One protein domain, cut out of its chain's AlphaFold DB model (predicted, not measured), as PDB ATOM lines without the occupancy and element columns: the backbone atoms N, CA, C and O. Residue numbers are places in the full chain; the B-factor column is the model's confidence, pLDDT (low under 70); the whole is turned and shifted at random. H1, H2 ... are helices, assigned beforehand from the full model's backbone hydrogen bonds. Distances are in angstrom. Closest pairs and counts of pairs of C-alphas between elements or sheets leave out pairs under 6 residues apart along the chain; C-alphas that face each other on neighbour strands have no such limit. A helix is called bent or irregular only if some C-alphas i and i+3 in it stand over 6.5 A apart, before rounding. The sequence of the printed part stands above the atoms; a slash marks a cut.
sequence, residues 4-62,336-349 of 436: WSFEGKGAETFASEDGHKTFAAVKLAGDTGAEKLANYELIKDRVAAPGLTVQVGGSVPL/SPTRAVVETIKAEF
ATOM      1  N   TRP A   4     115.861 169.268 171.475       76.25
ATOM      2  CA  TRP A   4     116.741 168.097 171.348       76.25
ATOM      3  C   TRP A   4     117.087 167.663 169.910       76.25
ATOM      4  O   TRP A   4     117.789 166.673 169.733       76.25
ATOM      5  N   SER A   5     116.566 168.338 168.876       71.25
ATOM      6  CA  SER A   5     116.828 167.994 167.464       71.25
ATOM      7  C   SER A   5     117.863 168.888 166.773       71.25
ATOM      8  O   SER A   5     118.146 168.679 165.593       71.25
ATOM      9  N   PHE A   6     118.425 169.868 167.486       67.56
ATOM     10  CA  PHE A   6     119.459 170.775 166.989       67.56
ATOM     11  C   PHE A   6     120.615 170.880 167.991       67.56
ATOM     12  O   PHE A   6     120.417 170.719 169.190       67.56
ATOM     13  N   GLU A   7     121.814 171.191 167.499       67.19
ATOM     14  CA  GLU A   7     122.990 171.476 168.330       67.19
ATOM     15  C   GLU A   7     123.316 172.981 168.315       67.19
ATOM     16  O   GLU A   7     123.110 173.677 167.314       67.19
ATOM     17  N   GLY A   8     123.839 173.497 169.432       67.31
ATOM     18  CA  GLY A   8     124.244 174.900 169.583       67.31
ATOM     19  C   GLY A   8     123.084 175.905 169.497       67.31
ATOM     20  O   GLY A   8     121.953 175.606 169.874       67.31
ATOM     21  N   LYS A   9     123.357 177.103 168.959       62.56
ATOM     22  CA  LYS A   9     122.432 178.263 168.928       62.56
ATOM     23  C   LYS A   9     121.070 178.010 168.256       62.56
ATOM     24  O   LYS A   9     120.142 178.800 168.410       62.56
ATOM     25  N   GLY A  10     120.934 176.925 167.490       65.19
ATOM     26  CA  GLY A  10     119.650 176.498 166.929       65.19
ATOM     27  C   GLY A  10     118.696 175.890 167.966       65.19
ATOM     28  O   GLY A  10     117.486 175.983 167.786       65.19
ATOM     29  N   ALA A  11     119.223 175.305 169.048       66.19
ATOM     30  CA  ALA A  11     118.437 174.704 170.125       66.19
ATOM     31  C   ALA A  11     117.871 175.760 171.083       66.19
ATOM     32  O   ALA A  11     116.685 175.713 171.386       66.19
ATOM     33  N   GLU A  12     118.673 176.763 171.466       71.31
ATOM     34  CA  GLU A  12     118.285 177.896 172.337       71.31
ATOM     35  C   GLU A  12     116.984 178.582 171.873       71.31
ATOM     36  O   GLU A  12     116.162 178.996 172.677       71.31
ATOM     37  N   THR A  13     116.736 178.602 170.560       75.38
ATOM     38  CA  THR A  13     115.503 179.113 169.931       75.38
ATOM     39  C   THR A  13     114.212 178.367 170.337       75.38
ATOM     40  O   THR A  13     113.118 178.915 170.196       75.38
ATOM     41  N   PHE A  14     114.315 177.113 170.785       76.00
ATOM     42  CA  PHE A  14     113.198 176.255 171.203       76.00
ATOM     43  C   PHE A  14     113.034 176.181 172.731       76.00
ATOM     44  O   PHE A  14     112.187 175.421 173.210       76.00
ATOM     45  N   ALA A  15     113.821 176.947 173.487       83.06
ATOM     46  CA  ALA A  15     113.644 177.179 174.914       83.06
ATOM     47  C   ALA A  15     113.080 178.591 175.152       83.06
ATOM     48  O   ALA A  15     113.308 179.503 174.356       83.06
ATOM     49  N   SER A  16     112.311 178.737 176.228       82.69
ATOM     50  CA  SER A  16     111.857 180.029 176.746       82.69
ATOM     51  C   SER A  16     113.034 180.807 177.345       82.69
ATOM     52  O   SER A  16     114.014 180.199 177.780       82.69
ATOM     53  N   GLU A  17     112.934 182.136 177.398       81.94
ATOM     54  CA  GLU A  17     113.939 183.004 178.034       81.94
ATOM     55  C   GLU A  17     114.164 182.669 179.523       81.94
ATOM     56  O   GLU A  17     115.270 182.845 180.032       81.94
ATOM     57  N   ASP A  18     113.150 182.118 180.202       81.12
ATOM     58  CA  ASP A  18     113.236 181.634 181.590       81.12
ATOM     59  C   ASP A  18     113.818 180.211 181.734       81.12
ATOM     60  O   ASP A  18     114.037 179.738 182.847       81.12
ATOM     61  N   GLY A  19     114.045 179.498 180.626       81.62
ATOM     62  CA  GLY A  19     114.508 178.107 180.606       81.62
ATOM     63  C   GLY A  19     113.499 177.058 181.103       81.62
ATOM     64  O   GLY A  19     113.800 175.864 181.048       81.62
ATOM     65  N   HIS A  20     112.302 177.449 181.551       84.06
ATOM     66  CA  HIS A  20     111.313 176.545 182.152       84.06
ATOM     67  C   HIS A  20     110.297 175.976 181.156       84.06
ATOM     68  O   HIS A  20     109.614 174.998 181.471       84.06
ATOM     69  N   LYS A  21     110.203 176.534 179.942       85.25
ATOM     70  CA  LYS A  21     109.302 176.049 178.882       85.25
ATOM     71  C   LYS A  21     110.057 175.723 177.593       85.25
ATOM     72  O   LYS A  21     111.064 176.342 177.256       85.25
ATOM     73  N   THR A  22     109.536 174.762 176.833       85.44
ATOM     74  CA  THR A  22     110.032 174.389 175.497       85.44
ATOM     75  C   THR A  22     108.865 173.996 174.592       85.44
ATOM     76  O   THR A  22     107.822 173.571 175.089       85.44
ATOM     77  N   PHE A  23     109.020 174.118 173.268       84.00
ATOM     78  CA  PHE A  23     107.991 173.701 172.308       84.00
ATOM     79  C   PHE A  23     108.490 172.665 171.292       84.00
ATOM     80  O   PHE A  23     109.658 172.628 170.894       84.00
ATOM     81  N   ALA A  24     107.559 171.827 170.832       82.75
ATOM     82  CA  ALA A  24     107.782 170.810 169.814       82.75
ATOM     83  C   ALA A  24     106.950 171.120 168.562       82.75
ATOM     84  O   ALA A  24     105.727 171.011 168.564       82.75
ATOM     85  N   ALA A  25     107.611 171.469 167.459       80.88
ATOM     86  CA  ALA A  25     106.954 171.637 166.167       80.88
ATOM     87  C   ALA A  25     106.730 170.265 165.505       80.88
ATOM     88  O   ALA A  25     107.664 169.655 164.961       80.88
ATOM     89  N   VAL A  26     105.486 169.787 165.552       82.00
ATOM     90  CA  VAL A  26     105.026 168.543 164.916       82.00
ATOM     91  C   VAL A  26     104.405 168.868 163.557       82.00
ATOM     92  O   VAL A  26     103.476 169.666 163.465       82.00
ATOM     93  N   LYS A  27     104.908 168.247 162.482       82.31
ATOM     94  CA  LYS A  27     104.309 168.355 161.143       82.31
ATOM     95  C   LYS A  27     103.403 167.151 160.904       82.31
ATOM     96  O   LYS A  27     103.891 166.028 160.818       82.31
ATOM     97  N   LEU A  28     102.105 167.402 160.783       84.25
ATOM     98  CA  LEU A  28     101.106 166.385 160.463       84.25
ATOM     99  C   LEU A  28     101.192 165.992 158.981       84.25
ATOM    100  O   LEU A  28     101.431 166.842 158.117       84.25
ATOM    101  N   ALA A  29     100.999 164.702 158.702       84.12
ATOM    102  CA  ALA A  29     100.858 164.182 157.346       84.12
ATOM    103  C   ALA A  29      99.462 164.499 156.776       84.12
ATOM    104  O   ALA A  29      98.515 164.731 157.531       84.12
ATOM    105  N   GLY A  30      99.350 164.486 155.447       80.75
ATOM    106  CA  GLY A  30      98.136 164.825 154.703       80.75
ATOM    107  C   GLY A  30      98.324 166.067 153.837       80.75
ATOM    108  O   GLY A  30      99.015 167.017 154.221       80.75
ATOM    109  N   ASP A  31      97.695 166.069 152.670       76.62
ATOM    110  CA  ASP A  31      97.747 167.180 151.725       76.62
ATOM    111  C   ASP A  31      96.624 168.176 152.032       76.62
ATOM    112  O   ASP A  31      96.878 169.380 152.151       76.62
ATOM    113  N   THR A  32      95.420 167.682 152.337       77.06
ATOM    114  CA  THR A  32      94.262 168.512 152.706       77.06
ATOM    115  C   THR A  32      94.251 168.925 154.187       77.06
ATOM    116  O   THR A  32      94.956 168.368 155.035       77.06
ATOM    117  N   GLY A  33      93.445 169.939 154.527       70.75
ATOM    118  CA  GLY A  33      93.215 170.343 155.921       70.75
ATOM    119  C   GLY A  33      92.448 169.289 156.731       70.75
ATOM    120  O   GLY A  33      92.751 169.083 157.904       70.75
ATOM    121  N   ALA A  34      91.513 168.580 156.090       70.94
ATOM    122  CA  ALA A  34      90.704 167.531 156.711       70.94
ATOM    123  C   ALA A  34      91.523 166.272 157.061       70.94
ATOM    124  O   ALA A  34      91.345 165.704 158.134       70.94
ATOM    125  N   GLU A  35      92.478 165.867 156.217       78.94
ATOM    126  CA  GLU A  35      93.410 164.773 156.539       78.94
ATOM    127  C   GLU A  35      94.322 165.121 157.718       78.94
ATOM    128  O   GLU A  35      94.489 164.324 158.641       78.94
ATOM    129  N   LYS A  36      94.895 166.333 157.713       81.81
ATOM    130  CA  LYS A  36      95.737 166.824 158.815       81.81
ATOM    131  C   LYS A  36      94.968 166.845 160.132       81.81
ATOM    132  O   LYS A  36      95.531 166.493 161.163       81.81
ATOM    133  N   LEU A  37      93.688 167.208 160.085       81.56
ATOM    134  CA  LEU A  37      92.771 167.116 161.211       81.56
ATOM    135  C   LEU A  37      92.555 165.668 161.680       81.56
ATOM    136  O   LEU A  37      92.765 165.379 162.853       81.56
ATOM    137  N   ALA A  38      92.173 164.749 160.794       83.06
ATOM    138  CA  ALA A  38      91.954 163.354 161.181       83.06
ATOM    139  C   ALA A  38      93.215 162.744 161.829       83.06
ATOM    140  O   ALA A  38      93.139 162.068 162.853       83.06
ATOM    141  N   ASN A  39      94.393 163.069 161.289       85.31
ATOM    142  CA  ASN A  39      95.682 162.673 161.856       85.31
ATOM    143  C   ASN A  39      95.998 163.367 163.194       85.31
ATOM    144  O   ASN A  39      96.636 162.759 164.049       85.31
ATOM    145  N   TYR A  40      95.558 164.611 163.399       85.12
ATOM    146  CA  TYR A  40      95.671 165.308 164.682       85.12
ATOM    147  C   TYR A  40      94.843 164.614 165.771       85.12
ATOM    148  O   TYR A  40      95.379 164.290 166.829       85.12
ATOM    149  N   GLU A  41      93.573 164.318 165.488       84.00
ATOM    150  CA  GLU A  41      92.656 163.651 166.420       84.00
ATOM    151  C   GLU A  41      93.161 162.268 166.862       84.00
ATOM    152  O   GLU A  41      93.035 161.914 168.030       84.00
ATOM    153  N   LEU A  42      93.815 161.515 165.970       84.56
ATOM    154  CA  LEU A  42      94.426 160.215 166.291       84.56
ATOM    155  C   LEU A  42      95.674 160.304 167.188       84.56
ATOM    156  O   LEU A  42      96.080 159.298 167.779       84.56
ATOM    157  N   ILE A  43      96.332 161.466 167.236       85.81
ATOM    158  CA  ILE A  43      97.641 161.639 167.878       85.81
ATOM    159  C   ILE A  43      97.545 162.468 169.161       85.81
ATOM    160  O   ILE A  43      98.320 162.196 170.074       85.81
ATOM    161  N   LYS A  44      96.613 163.429 169.269       81.31
ATOM    162  CA  LYS A  44      96.550 164.429 170.356       81.31
ATOM    163  C   LYS A  44      96.695 163.829 171.764       81.31
ATOM    164  O   LYS A  44      97.543 164.286 172.527       81.31
ATOM    165  N   ASP A  45      95.983 162.741 172.059       81.06
ATOM    166  CA  ASP A  45      95.979 162.106 173.385       81.06
ATOM    167  C   ASP A  45      97.306 161.389 173.698       81.06
ATOM    168  O   ASP A  45      97.657 161.182 174.856       81.06
ATOM    169  N   ARG A  46      98.088 161.045 172.664       81.62
ATOM    170  CA  ARG A  46      99.424 160.436 172.775       81.62
ATOM    171  C   ARG A  46     100.554 161.463 172.901       81.62
ATOM    172  O   ARG A  46     101.698 161.062 173.092       81.62
ATOM    173  N   VAL A  47     100.265 162.762 172.763       77.19
ATOM    174  CA  VAL A  47     101.254 163.844 172.956       77.19
ATOM    175  C   VAL A  47     101.384 164.225 174.438       77.19
ATOM    176  O   VAL A  47     102.357 164.871 174.823       77.19
ATOM    177  N   ALA A  48     100.447 163.798 175.292       76.44
ATOM    178  CA  ALA A  48     100.530 163.988 176.736       76.44
ATOM    179  C   ALA A  48     101.726 163.220 177.333       76.44
ATOM    180  O   ALA A  48     101.810 161.995 177.235       76.44
ATOM    181  N   ALA A  49     102.645 163.945 177.976       75.50
ATOM    182  CA  ALA A  49     103.825 163.387 178.626       75.50
ATOM    183  C   ALA A  49     103.656 163.411 180.161       75.50
ATOM    184  O   ALA A  49     103.355 164.475 180.711       75.50
ATOM    185  N   PRO A  50     103.860 162.288 180.879       76.62
ATOM    186  CA  PRO A  50     103.775 162.265 182.339       76.62
ATOM    187  C   PRO A  50     104.734 163.275 182.985       76.62
ATOM    188  O   PRO A  50     105.913 163.320 182.645       76.62
ATOM    189  N   GLY A  51     104.226 164.078 183.924       78.19
ATOM    190  CA  GLY A  51     105.010 165.099 184.631       78.19
ATOM    191  C   GLY A  51     105.184 166.435 183.896       78.19
ATOM    192  O   GLY A  51     105.816 167.331 184.446       78.19
ATOM    193  N   LEU A  52     104.612 166.610 182.696       79.12
ATOM    194  CA  LEU A  52     104.650 167.871 181.947       79.12
ATOM    195  C   LEU A  52     103.237 168.386 181.647       79.12
ATOM    196  O   LEU A  52     102.370 167.641 181.193       79.12
ATOM    197  N   THR A  53     103.022 169.691 181.826       79.38
ATOM    198  CA  THR A  53     101.790 170.357 181.373       79.38
ATOM    199  C   THR A  53     101.894 170.613 179.871       79.38
ATOM    200  O   THR A  53     102.429 171.632 179.438       79.38
ATOM    201  N   VAL A  54     101.424 169.662 179.065       81.69
ATOM    202  CA  VAL A  54     101.438 169.774 177.601       81.69
ATOM    203  C   VAL A  54     100.234 170.590 177.137       81.69
ATOM    204  O   VAL A  54      99.094 170.155 177.270       81.69
ATOM    205  N   GLN A  55     100.492 171.756 176.547       81.06
ATOM    206  CA  GLN A  55      99.495 172.531 175.810       81.06
ATOM    207  C   GLN A  55      99.766 172.407 174.307       81.06
ATOM    208  O   GLN A  55     100.920 172.415 173.873       81.06
ATOM    209  N   VAL A  56      98.707 172.281 173.506       80.75
ATOM    210  CA  VAL A  56      98.810 172.031 172.063       80.75
ATOM    211  C   VAL A  56      98.202 173.201 171.300       80.75
ATOM    212  O   VAL A  56      97.096 173.636 171.601       80.75
ATOM    213  N   GLY A  57      98.929 173.718 170.311       76.56
ATOM    214  CA  GLY A  57      98.501 174.861 169.509       76.56
ATOM    215  C   GLY A  57      99.036 174.814 168.077       76.56
ATOM    216  O   GLY A  57      99.656 173.839 167.654       76.56
ATOM    217  N   GLY A  58      98.775 175.877 167.316       74.88
ATOM    218  CA  GLY A  58      99.074 175.960 165.882       74.88
ATOM    219  C   GLY A  58      97.821 175.875 165.003       74.88
ATOM    220  O   GLY A  58      96.703 175.773 165.496       74.88
ATOM    221  N   SER A  59      97.996 175.944 163.682       68.81
ATOM    222  CA  SER A  59      96.889 176.189 162.739       68.81
ATOM    223  C   SER A  59      95.816 175.093 162.676       68.81
ATOM    224  O   SER A  59      94.666 175.403 162.380       68.81
ATOM    225  N   VAL A  60      96.162 173.833 162.962       74.56
ATOM    226  CA  VAL A  60      95.211 172.704 162.944       74.56
ATOM    227  C   VAL A  60      94.300 172.693 164.183       74.56
ATOM    228  O   VAL A  60      93.087 172.778 163.988       74.56
ATOM    229  N   PRO A  61      94.813 172.666 165.435       71.81
ATOM    230  CA  PRO A  61      93.954 172.794 166.616       71.81
ATOM    231  C   PRO A  61      93.216 174.135 166.655       71.81
ATOM    232  O   PRO A  61      92.039 174.151 166.990       71.81
ATOM    233  N   LEU A  62      93.831 175.240 166.210       72.31
ATOM    234  CA  LEU A  62      93.160 176.546 166.144       72.31
ATOM    235  C   LEU A  62      91.958 176.532 165.188       72.31
ATOM    236  O   LEU A  62      90.900 177.050 165.530       72.31
ATOM    237  N   SER A 336      90.969 180.174 176.100       76.56
ATOM    238  CA  SER A 336      91.334 179.122 175.143       76.56
ATOM    239  C   SER A 336      92.774 178.621 175.362       76.56
ATOM    240  O   SER A 336      93.717 179.419 175.274       76.56
ATOM    241  N   PRO A 337      93.003 177.302 175.541       77.56
ATOM    242  CA  PRO A 337      94.353 176.756 175.662       77.56
ATOM    243  C   PRO A 337      95.154 176.932 174.363       77.56
ATOM    244  O   PRO A 337      96.350 177.212 174.414       77.56
ATOM    245  N   THR A 338      94.511 176.852 173.192       78.06
ATOM    246  CA  THR A 338      95.183 177.097 171.906       78.06
ATOM    247  C   THR A 338      95.638 178.551 171.774       78.06
ATOM    248  O   THR A 338      96.720 178.816 171.240       78.06
ATOM    249  N   ARG A 339      94.846 179.505 172.284       80.44
ATOM    250  CA  ARG A 339      95.240 180.918 172.349       80.44
ATOM    251  C   ARG A 339      96.409 181.127 173.307       80.44
ATOM    252  O   ARG A 339      97.383 181.768 172.909       80.44
ATOM    253  N   ALA A 340      96.350 180.536 174.501       81.69
ATOM    254  CA  ALA A 340      97.414 180.617 175.498       81.69
ATOM    255  C   ALA A 340      98.767 180.135 174.941       81.69
ATOM    256  O   ALA A 340      99.776 180.806 175.144       81.69
ATOM    257  N   VAL A 341      98.798 179.054 174.149       81.44
ATOM    258  CA  VAL A 341     100.024 178.593 173.463       81.44
ATOM    259  C   VAL A 341     100.583 179.657 172.513       81.44
ATOM    260  O   VAL A 341     101.787 179.908 172.511       81.44
ATOM    261  N   VAL A 342      99.736 180.300 171.703       79.31
ATOM    262  CA  VAL A 342     100.183 181.320 170.736       79.31
ATOM    263  C   VAL A 342     100.662 182.592 171.437       79.31
ATOM    264  O   VAL A 342     101.651 183.181 171.005       79.31
ATOM    265  N   GLU A 343      99.996 183.016 172.512       83.00
ATOM    266  CA  GLU A 343     100.411 184.178 173.307       83.00
ATOM    267  C   GLU A 343     101.706 183.891 174.089       83.00
ATOM    268  O   GLU A 343     102.631 184.697 174.019       83.00
ATOM    269  N   THR A 344     101.846 182.706 174.695       82.81
ATOM    270  CA  THR A 344     103.084 182.251 175.363       82.81
ATOM    271  C   THR A 344     104.263 182.213 174.386       82.81
ATOM    272  O   THR A 344     105.320 182.770 174.666       82.81
ATOM    273  N   ILE A 345     104.083 181.629 173.191       81.94
ATOM    274  CA  ILE A 345     105.134 181.596 172.159       81.94
ATOM    275  C   ILE A 345     105.497 183.009 171.681       81.94
ATOM    276  O   ILE A 345     106.667 183.268 171.414       81.94
ATOM    277  N   LYS A 346     104.534 183.936 171.578       81.69
ATOM    278  CA  LYS A 346     104.801 185.336 171.203       81.69
ATOM    279  C   LYS A 346     105.532 186.129 172.295       81.69
ATOM    280  O   LYS A 346     106.273 187.038 171.935       81.69
ATOM    281  N   ALA A 347     105.295 185.821 173.570       83.38
ATOM    282  CA  ALA A 347     105.796 186.590 174.709       83.38
ATOM    283  C   ALA A 347     107.141 186.091 175.265       83.38
ATOM    284  O   ALA A 347     107.970 186.912 175.630       83.38
ATOM    285  N   GLU A 348     107.357 184.773 175.329       83.38
ATOM    286  CA  GLU A 348     108.452 184.172 176.115       83.38
ATOM    287  C   GLU A 348     109.555 183.510 175.268       83.38
ATOM    288  O   GLU A 348     110.553 183.037 175.810       83.38
ATOM    289  N   PHE A 349     109.388 183.440 173.941       81.62
ATOM    290  CA  PHE A 349     110.349 182.787 173.044       81.62
ATOM    291  C   PHE A 349     111.013 183.792 172.084       81.62
ATOM    292  O   PHE A 349     110.298 184.511 171.376       81.62
TER     293      PHE A 349
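Overview. This is residues 4 to 62 and 336 to 349 of the 436 residues of an uncharacterized protein of Actinomadura sp. CNU-125 (UniProt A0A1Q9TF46). Two longer helices, H2 and H4, stay apart with short H3 between them, while small H1 sits alone at the other end from H2; the long link of residues 13 to 32 runs the length between H1 and H2. The printed part has 73 residues with four named helices, H1 to H4, and no named strand; it is all helix, though 34 residues are in named elements. It is only just compact, close to loose, with a radius of gyration of the C-alphas of 13.5 A and spans of 36 by 28 by 25 A.

Along the chain. H1 is residues 9 to 12, from C-alpha 9 at (122.432, 178.263, 168.928). H2, residues 33 to 46, is 20.5 A long and irregular: C-alphas 42 and 45 are 7.5 A apart. H3 is residues 59 to 62. H4, residues 337 to 348, is 15.9 A long and ends at (108.452, 184.172, 176.115).

Arrangement. H1 touches no helix. H2 and H3 touch, closest at the C-alphas of Leu 37 and Val 60, 6.3 A. H3 and H4 only just touch, with 3 pairs of C-alphas within 8 A, closest Leu 62 and Thr 338, 6.1 A. Every O i to N i+4 pair is within hydrogen-bond range in H4, and 8 of 10 in H2; H1 and H3 are too short for one.

Size, cuts and confidence. The farthest C-alphas, of Asp 18 and Thr 32, are 37.0 A apart. Residues 63 to 335 are not printed; C-alphas 62 and 336 are 9.5 A apart. The links H1 to H2 and H2 to H3 are long. Residues 6 to 11 and 59 have pLDDT under 70.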